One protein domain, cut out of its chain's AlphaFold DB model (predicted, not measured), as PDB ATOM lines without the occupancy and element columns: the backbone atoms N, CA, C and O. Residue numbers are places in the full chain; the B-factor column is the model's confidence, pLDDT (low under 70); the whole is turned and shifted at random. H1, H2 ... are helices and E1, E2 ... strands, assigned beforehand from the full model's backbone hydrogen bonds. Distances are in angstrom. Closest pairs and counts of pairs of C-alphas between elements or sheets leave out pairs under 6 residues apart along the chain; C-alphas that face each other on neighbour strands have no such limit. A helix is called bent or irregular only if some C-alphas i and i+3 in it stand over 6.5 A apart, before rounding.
ATOM      1  N   LEU A  18      -1.073  48.533 -30.265       75.12
ATOM      2  CA  LEU A  18      -1.691  47.368 -30.907       75.12
ATOM      3  C   LEU A  18      -1.026  46.969 -32.240       75.12
ATOM      4  O   LEU A  18      -1.429  45.995 -32.872       75.12
ATOM      5  N   CYS A  19      -0.007  47.703 -32.694       73.00
ATOM      6  CA  CYS A  19       0.670  47.421 -33.959       73.00
ATOM      7  C   CYS A  19       1.762  46.349 -33.779       73.00
ATOM      8  O   CYS A  19       2.790  46.611 -33.153       73.00
ATOM      9  N   SER A  20       1.611  45.182 -34.411       62.28
ATOM     10  CA  SER A  20       2.651  44.136 -34.456       62.28
ATOM     11  C   SER A  20       3.922  44.602 -35.212       62.28
ATOM     12  O   SER A  20       3.856  45.416 -36.137       62.28
ATOM     13  N   THR A  21       5.110  44.114 -34.834       58.34
ATOM     14  CA  THR A  21       6.426  44.451 -35.434       58.34
ATOM     15  C   THR A  21       6.668  43.809 -36.826       58.34
ATOM     16  O   THR A  21       5.916  42.952 -37.278       58.34
ATOM     17  N   PRO A  22       7.718  44.221 -37.570       50.50
ATOM     18  CA  PRO A  22       7.743  45.260 -38.600       50.50
ATOM     19  C   PRO A  22       7.530  44.762 -40.052       50.50
ATOM     20  O   PRO A  22       7.806  45.513 -40.987       50.50
ATOM     21  N   ALA A  23       7.064  43.530 -40.284       43.53
ATOM     22  CA  ALA A  23       7.059  42.940 -41.635       43.53
ATOM     23  C   ALA A  23       5.965  43.482 -42.582       43.53
ATOM     24  O   ALA A  23       6.005  43.232 -43.784       43.53
ATOM     25  N   TYR A  24       4.995  44.247 -42.075       46.75
ATOM     26  CA  TYR A  24       3.756  44.534 -42.811       46.75
ATOM     27  C   TYR A  24       3.562  45.986 -43.270       46.75
ATOM     28  O   TYR A  24       2.554  46.298 -43.902       46.75
ATOM     29  N   LEU A  25       4.533  46.874 -43.026       47.25
ATOM     30  CA  LEU A  25       4.403  48.318 -43.287       47.25
ATOM     31  C   LEU A  25       4.900  48.774 -44.678       47.25
ATOM     32  O   LEU A  25       5.093  49.975 -44.891       47.25
ATOM     33  N   SER A  26       5.134  47.846 -45.616       46.62
ATOM     34  CA  SER A  26       5.480  48.153 -47.019       46.62
ATOM     35  C   SER A  26       4.293  48.079 -47.985       46.62
ATOM     36  O   SER A  26       4.364  48.672 -49.056       46.62
ATOM     37  N   ASN A  27       3.191  47.417 -47.614       47.66
ATOM     38  CA  ASN A  27       2.046  47.222 -48.503       47.66
ATOM     39  C   ASN A  27       0.903  48.180 -48.152       47.66
ATOM     40  O   ASN A  27      -0.024  47.831 -47.422       47.66
ATOM     41  N   THR A  28       0.942  49.382 -48.732       48.00
ATOM     42  CA  THR A  28      -0.159  50.366 -48.692       48.00
ATOM     43  C   THR A  28      -1.492  49.796 -49.185       48.00
ATOM     44  O   THR A  28      -2.544  50.333 -48.853       48.00
ATOM     45  N   GLY A  29      -1.471  48.678 -49.917       50.97
ATOM     46  CA  GLY A  29      -2.670  47.981 -50.360       50.97
ATOM     47  C   GLY A  29      -3.477  47.286 -49.251       50.97
ATOM     48  O   GLY A  29      -4.686  47.159 -49.391       50.97
ATOM     49  N   LYS A  30      -2.877  46.836 -48.141       61.06
ATOM     50  CA  LYS A  30      -3.571  45.946 -47.179       61.06
ATOM     51  C   LYS A  30      -4.034  46.631 -45.887       61.06
ATOM     52  O   LYS A  30      -4.434  45.938 -44.960       61.06
ATOM     53  N   ALA A  31      -3.998  47.962 -45.807       68.62
ATOM     54  CA  ALA A  31      -4.214  48.697 -44.553       68.62
ATOM     55  C   ALA A  31      -5.587  48.430 -43.900       68.62
ATOM     56  O   ALA A  31      -5.651  48.162 -42.702       68.62
ATOM     57  N   PHE A  32      -6.675  48.443 -44.679       76.12
ATOM     58  CA  PHE A  32      -8.026  48.195 -44.158       76.12
ATOM     59  C   PHE A  32      -8.218  46.740 -43.708       76.12
ATOM     60  O   PHE A  32      -8.688  46.492 -42.601       76.12
ATOM     61  N   THR A  33      -7.741  45.776 -44.499       74.62
ATOM     62  CA  THR A  33      -7.733  44.352 -44.122       74.62
ATOM     63  C   THR A  33      -6.885  44.097 -42.875       74.62
ATOM     64  O   THR A  33      -7.280  43.332 -42.008       74.62
ATOM     65  N   GLN A  34      -5.732  44.757 -42.740       74.81
ATOM     66  CA  GLN A  34      -4.877  44.649 -41.554       74.81
ATOM     67  C   GLN A  34      -5.541  45.249 -40.313       74.81
ATOM     68  O   GLN A  34      -5.473  44.643 -39.245       74.81
ATOM     69  N   SER A  35      -6.210  46.400 -40.449       79.38
ATOM     70  CA  SER A  35      -6.993  46.984 -39.355       79.38
ATOM     71  C   SER A  35      -8.124  46.052 -38.925       79.38
ATOM     72  O   SER A  35      -8.376  45.935 -37.731       79.38
ATOM     73  N   LEU A  36      -8.789  45.383 -39.871       80.50
ATOM     74  CA  LEU A  36      -9.850  44.421 -39.574       80.50
ATOM     75  C   LEU A  36      -9.295  43.150 -38.907       80.50
ATOM     76  O   LEU A  36      -9.804  42.730 -37.873       80.50
ATOM     77  N   ASN A  37      -8.187  42.604 -39.416       78.00
ATOM     78  CA  ASN A  37      -7.492  41.456 -38.826       78.00
ATOM     79  C   ASN A  37      -7.015  41.720 -37.393       78.00
ATOM     80  O   ASN A  37      -6.920  40.784 -36.606       78.00
ATOM     81  N   CYS A  38      -6.707  42.974 -37.048       77.56
ATOM     82  CA  CYS A  38      -6.379  43.352 -35.677       77.56
ATOM     83  C   CYS A  38      -7.547  43.061 -34.725       77.56
ATOM     84  O   CYS A  38      -7.303  42.514 -33.659       77.56
ATOM     85  N   VAL A  39      -8.792  43.339 -35.135       79.00
ATOM     86  CA  VAL A  39     -10.001  43.052 -34.342       79.00
ATOM     87  C   VAL A  39     -10.350  41.565 -34.343       79.00
ATOM     88  O   VAL A  39     -10.799  41.050 -33.328       79.00
ATOM     89  N   VAL A  40     -10.138  40.869 -35.463       77.50
ATOM     90  CA  VAL A  40     -10.445  39.432 -35.595       77.50
ATOM     91  C   VAL A  40      -9.500  38.571 -34.755       77.50
ATOM     92  O   VAL A  40      -9.929  37.601 -34.142       77.50
ATOM     93  N   ASN A  41      -8.208  38.914 -34.728       74.00
ATOM     94  CA  ASN A  41      -7.167  38.072 -34.134       74.00
ATOM     95  C   ASN A  41      -6.802  38.454 -32.688       74.00
ATOM     96  O   ASN A  41      -5.967  37.777 -32.087       74.00
ATOM     97  N   SER A  42      -7.350  39.540 -32.126       66.56
ATOM     98  CA  SER A  42      -7.057  39.949 -30.747       66.56
ATOM     99  C   SER A  42      -8.111  39.441 -29.761       66.56
ATOM    100  O   SER A  42      -9.306  39.640 -29.939       66.56
ATOM    101  N   ASN A  43      -7.663  38.887 -28.630       60.81
ATOM    102  CA  ASN A  43      -8.532  38.488 -27.509       60.81
ATOM    103  C   ASN A  43      -9.124  39.682 -26.718       60.81
ATOM    104  O   ASN A  43      -9.778  39.480 -25.701       60.81
ATOM    105  N   ASN A  44      -8.882  40.921 -27.161       61.78
ATOM    106  CA  ASN A  44      -9.424  42.160 -26.595       61.78
ATOM    107  C   ASN A  44     -10.015  42.998 -27.744       61.78
ATOM    108  O   ASN A  44      -9.257  43.342 -28.657       61.78
ATOM    109  N   PRO A  45     -11.315  43.344 -27.747       57.12
ATOM    110  CA  PRO A  45     -11.922  44.100 -28.839       57.12
ATOM    111  C   PRO A  45     -11.729  45.609 -28.630       57.12
ATOM    112  O   PRO A  45     -11.884  46.094 -27.510       57.12
ATOM    113  N   ALA A  46     -11.430  46.377 -29.689       70.38
ATOM    114  CA  ALA A  46     -11.303  47.837 -29.551       70.38
ATOM    115  C   ALA A  46     -11.817  48.720 -30.706       70.38
ATOM    116  O   ALA A  46     -11.806  49.923 -30.507       70.38
ATOM    117  N   ILE A  47     -12.348  48.196 -31.825       81.62
ATOM    118  CA  ILE A  47     -12.789  48.924 -33.055       81.62
ATOM    119  C   ILE A  47     -11.724  48.915 -34.168       81.62
ATOM    120  O   ILE A  47     -10.539  49.126 -33.926       81.62
ATOM    121  N   ALA A  48     -12.171  48.701 -35.412       82.94
ATOM    122  CA  ALA A  48     -11.380  48.862 -36.634       82.94
ATOM    123  C   ALA A  48     -11.999  49.932 -37.537       82.94
ATOM    124  O   ALA A  48     -13.220  50.015 -37.666       82.94
ATOM    125  N   ILE A  49     -11.148  50.704 -38.215       83.88
ATOM    126  CA  ILE A  49     -11.561  51.584 -39.312       83.88
ATOM    127  C   ILE A  49     -11.239  50.844 -40.610       83.88
ATOM    128  O   ILE A  49     -10.072  50.626 -40.935       83.88
ATOM    129  N   THR A  50     -12.273  50.428 -41.335       83.12
ATOM    130  CA  THR A  50     -12.144  49.596 -42.539       83.12
ATOM    131  C   THR A  50     -13.152  50.002 -43.618       83.12
ATOM    132  O   THR A  50     -13.972  50.893 -43.401       83.12
ATOM    133  N   THR A  51     -13.079  49.373 -44.790       80.69
ATOM    134  CA  THR A  51     -14.051  49.533 -45.881       80.69
ATOM    135  C   THR A  51     -15.067  48.394 -45.876       80.69
ATOM    136  O   THR A  51     -14.760  47.289 -45.426       80.69
ATOM    137  N   ILE A  52     -16.257  48.637 -46.436       79.62
ATOM    138  CA  ILE A  52     -17.284  47.596 -46.624       79.62
ATOM    139  C   ILE A  52     -16.723  46.413 -47.422       79.62
ATOM    140  O   ILE A  52     -16.825  45.278 -46.973       79.62
ATOM    141  N   SER A  53     -16.007  46.678 -48.520       77.06
ATOM    142  CA  SER A  53     -15.387  45.618 -49.330       77.06
ATOM    143  C   SER A  53     -14.413  44.740 -48.531       77.06
ATOM    144  O   SER A  53     -14.354  43.529 -48.729       77.06
ATOM    145  N   ALA A  54     -13.654  45.309 -47.587       78.62
ATOM    146  CA  ALA A  54     -12.763  44.515 -46.743       78.62
ATOM    147  C   ALA A  54     -13.534  43.606 -45.769       78.62
ATOM    148  O   ALA A  54     -13.060  42.508 -45.480       78.62
ATOM    149  N   ILE A  55     -14.707  44.040 -45.290       80.31
ATOM    150  CA  ILE A  55     -15.608  43.222 -44.464       80.31
ATOM    151  C   ILE A  55     -16.199  42.088 -45.307       80.31
ATOM    152  O   ILE A  55     -16.100  40.931 -44.912       80.31
ATOM    153  N   GLU A  56     -16.743  42.394 -46.487       78.75
ATOM    154  CA  GLU A  56     -17.323  41.403 -47.406       78.75
ATOM    155  C   GLU A  56     -16.313  40.319 -47.803       78.75
ATOM    156  O   GLU A  56     -16.612  39.130 -47.716       78.75
ATOM    157  N   ASN A  57     -15.086  40.713 -48.158       76.94
ATOM    158  CA  ASN A  57     -14.010  39.776 -48.492       76.94
ATOM    159  C   ASN A  57     -13.639  38.860 -47.313       76.94
ATOM    160  O   ASN A  57     -13.316  37.685 -47.504       76.94
ATOM    161  N   LEU A  58     -13.680  39.377 -46.082       77.75
ATOM    162  CA  LEU A  58     -13.427  38.559 -44.900       77.75
ATOM    163  C   LEU A  58     -14.572  37.565 -44.661       77.75
ATOM    164  O   LEU A  58     -14.301  36.394 -44.417       77.75
ATOM    165  N   MET A  59     -15.831  37.994 -44.806       75.44
ATOM    166  CA  MET A  59     -17.005  37.119 -44.659       75.44
ATOM    167  C   MET A  59     -17.033  35.978 -45.686       75.44
ATOM    168  O   MET A  59     -17.542  34.900 -45.396       75.44
ATOM    169  N   GLN A  60     -16.458  36.181 -46.876       76.25
ATOM    170  CA  GLN A  60     -16.319  35.120 -47.883       76.25
ATOM    171  C   GLN A  60     -15.292  34.047 -47.498       76.25
ATOM    172  O   GLN A  60     -15.376  32.917 -47.974       76.25
ATOM    173  N   THR A  61     -14.301  34.391 -46.671       72.81
ATOM    174  CA  THR A  61     -13.172  33.504 -46.343       72.81
ATOM    175  C   THR A  61     -13.246  32.925 -44.933       72.81
ATOM    176  O   THR A  61     -12.628  31.895 -44.668       72.81
ATOM    177  N   GLN A  62     -13.992  33.561 -44.025       75.00
ATOM    178  CA  GLN A  62     -14.134  33.166 -42.626       75.00
ATOM    179  C   GLN A  62     -15.549  33.462 -42.119       75.00
ATOM    180  O   GLN A  62     -16.173  34.440 -42.523       75.00
ATOM    181  N   ASN A  63     -16.045  32.649 -41.181       72.25
ATOM    182  CA  ASN A  63     -17.306  32.931 -40.500       72.25
ATOM    183  C   ASN A  63     -17.093  34.072 -39.489       72.25
ATOM    184  O   ASN A  63     -16.522  33.857 -38.419       72.25
ATOM    185  N   PHE A  64     -17.497  35.287 -39.860       74.81
ATOM    186  CA  PHE A  64     -17.234  36.516 -39.113       74.81
ATOM    187  C   PHE A  64     -18.524  37.320 -38.912       74.81
ATOM    188  O   PHE A  64     -19.230  37.610 -39.873       74.81
ATOM    189  N   SER A  65     -18.801  37.719 -37.667       73.25
ATOM    190  CA  SER A  65     -19.914  38.610 -37.312       73.25
ATOM    191  C   SER A  65     -19.397  39.860 -36.611       73.25
ATOM    192  O   SER A  65     -18.658  39.748 -35.629       73.25
ATOM    193  N   ALA A  66     -19.814  41.042 -37.064       76.56
ATOM    194  CA  ALA A  66     -19.427  42.311 -36.452       76.56
ATOM    195  C   ALA A  66     -20.576  43.318 -36.421       76.56
ATOM    196  O   ALA A  66     -21.549  43.218 -37.161       76.56
ATOM    197  N   TYR A  67     -20.419  44.331 -35.573       82.31
ATOM    198  CA  TYR A  67     -21.307  45.484 -35.534       82.31
ATOM    199  C   TYR A  67     -20.604  46.694 -36.140       82.31
ATOM    200  O   TYR A  67     -19.472  47.021 -35.777       82.31
ATOM    201  N   THR A  68     -21.292  47.385 -37.042       86.12
ATOM    202  CA  THR A  68     -20.906  48.717 -37.513       86.12
ATOM    203  C   THR A  68     -21.611  49.774 -36.675       86.12
ATOM    204  O   THR A  68     -22.785  49.637 -36.342       86.12
ATOM    205  N   ILE A  69     -20.887  50.829 -36.302       85.94
ATOM    206  CA  ILE A  69     -21.450  51.975 -35.580       85.94
ATOM    207  C   ILE A  69     -21.979  52.964 -36.618       85.94
ATOM    208  O   ILE A  69     -21.317  53.209 -37.619       85.94
ATOM    209  N   CYS A  70     -23.141  53.557 -36.386       83.56
ATOM    210  CA  CYS A  70     -23.791  54.503 -37.288       83.56
ATOM    211  C   CYS A  70     -23.631  55.947 -36.776       83.56
ATOM    212  O   CYS A  70     -23.484  56.194 -35.577       83.56
ATOM    213  N   ARG A  71     -23.697  56.945 -37.668       78.31
ATOM    214  CA  ARG A  71     -23.541  58.376 -37.307       78.31
ATOM    215  C   ARG A  71     -24.621  58.898 -36.352       78.31
ATOM    216  O   ARG A  71     -24.369  59.801 -35.561       78.31
ATOM    217  N   ASN A  72     -25.811  58.312 -36.409       80.31
ATOM    218  CA  ASN A  72     -26.928  58.548 -35.489       80.31
ATOM    219  C   ASN A  72     -26.766  57.811 -34.141       80.31
ATOM    220  O   ASN A  72     -27.705  57.795 -33.351       80.31
ATOM    221  N   ARG A  73     -25.586  57.233 -33.864       80.75
ATOM    222  CA  ARG A  73     -25.237  56.498 -32.637       80.75
ATOM    223  C   ARG A  73     -25.953  55.151 -32.461       80.75
ATOM    224  O   ARG A  73     -25.956  54.624 -31.354       80.75
ATOM    225  N   THR A  74     -26.527  54.584 -33.523       86.50
ATOM    226  CA  THR A  74     -27.040  53.201 -33.523       86.50
ATOM    227  C   THR A  74     -25.968  52.211 -33.986       86.50
ATOM    228  O   THR A  74     -24.883  52.617 -34.407       86.50
ATOM    229  N   THR A  75     -26.256  50.910 -33.917       85.06
ATOM    230  CA  THR A  75     -25.402  49.851 -34.476       85.06
ATOM    231  C   THR A  75     -26.162  49.031 -35.509       85.06
ATOM    232  O   THR A  75     -27.368  48.859 -35.365       85.06
ATOM    233  N   SER A  76     -25.456  48.516 -36.513       83.19
ATOM    234  CA  SER A  76     -25.986  47.603 -37.536       83.19
ATOM    235  C   SER A  76     -25.106  46.357 -37.625       83.19
ATOM    236  O   SER A  76     -23.875  46.469 -37.584       83.19
ATOM    237  N   ASN A  77     -25.719  45.175 -37.686       80.56
ATOM    238  CA  ASN A  77     -25.011  43.892 -37.768       80.56
ATOM    239  C   ASN A  77     -24.566  43.591 -39.215       80.56
ATOM    240  O   ASN A  77     -25.142  44.102 -40.167       80.56
ATOM    241  N   THR A  78     -23.584  42.708 -39.405       68.81
ATOM    242  CA  THR A  78     -23.103  42.251 -40.723       68.81
ATOM    243  C   THR A  78     -24.148  41.537 -41.585       68.81
ATOM    244  O   THR A  78     -23.934  41.393 -42.783       68.81
TER     245      THR A  78
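This is residues 18 to 78 of the 528 residues of the protein "Transferrin-like domain-containing protein" of Oryctes borbonicus (UniProt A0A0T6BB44). Two helices, H1 and H2, pack at a steep angle in the middle of an elongated shape, with the small hairpin E1-E2 at one end and the loop of residues 18 to 27 at the other. The 61 printed residues run H1, H2, E1, E2; the class is mostly helix, with 30 residues, under half, in named elements. It is only just compact, close to loose: the radius of gyration of the C-alphas is 12.4 A and the spans are 36 by 24 by 22 A.

H1, residues 28 to 41, begins at C-alpha 28 (-0.159, 50.366, -48.692) and is 20.3 A long; it is irregular, with C-alphas 29 and 32 8.2 A apart. H2, residues 52 to 61, is 14.7 A long. E1 is residues 67 to 69; E2, residues 75 to 77, ends at C-alpha 77 (-25.011, 43.892, -37.768).

H1 touches H2 with residues 32 to 36 alone, the same way at a steep tilt of 60 degrees; the closest C-alphas, Thr 33 and Ala 54, are 5.7 A apart. O i to N i+4 pairs are within hydrogen-bond range in 7 of 10 for H1, 5 of 6 for H2. The hairpin E1 and E2 is antiparallel at 151 degrees, with N 68 and O 76 at 2.8 A. H1 is apart from both strands.

The C-alphas farthest apart, Ala 23 and Asn 72, are 37.9 A apart. The printed part has no cut and no long link. Residues 20 to 31, 42 to 45 and 78 have pLDDT under 70.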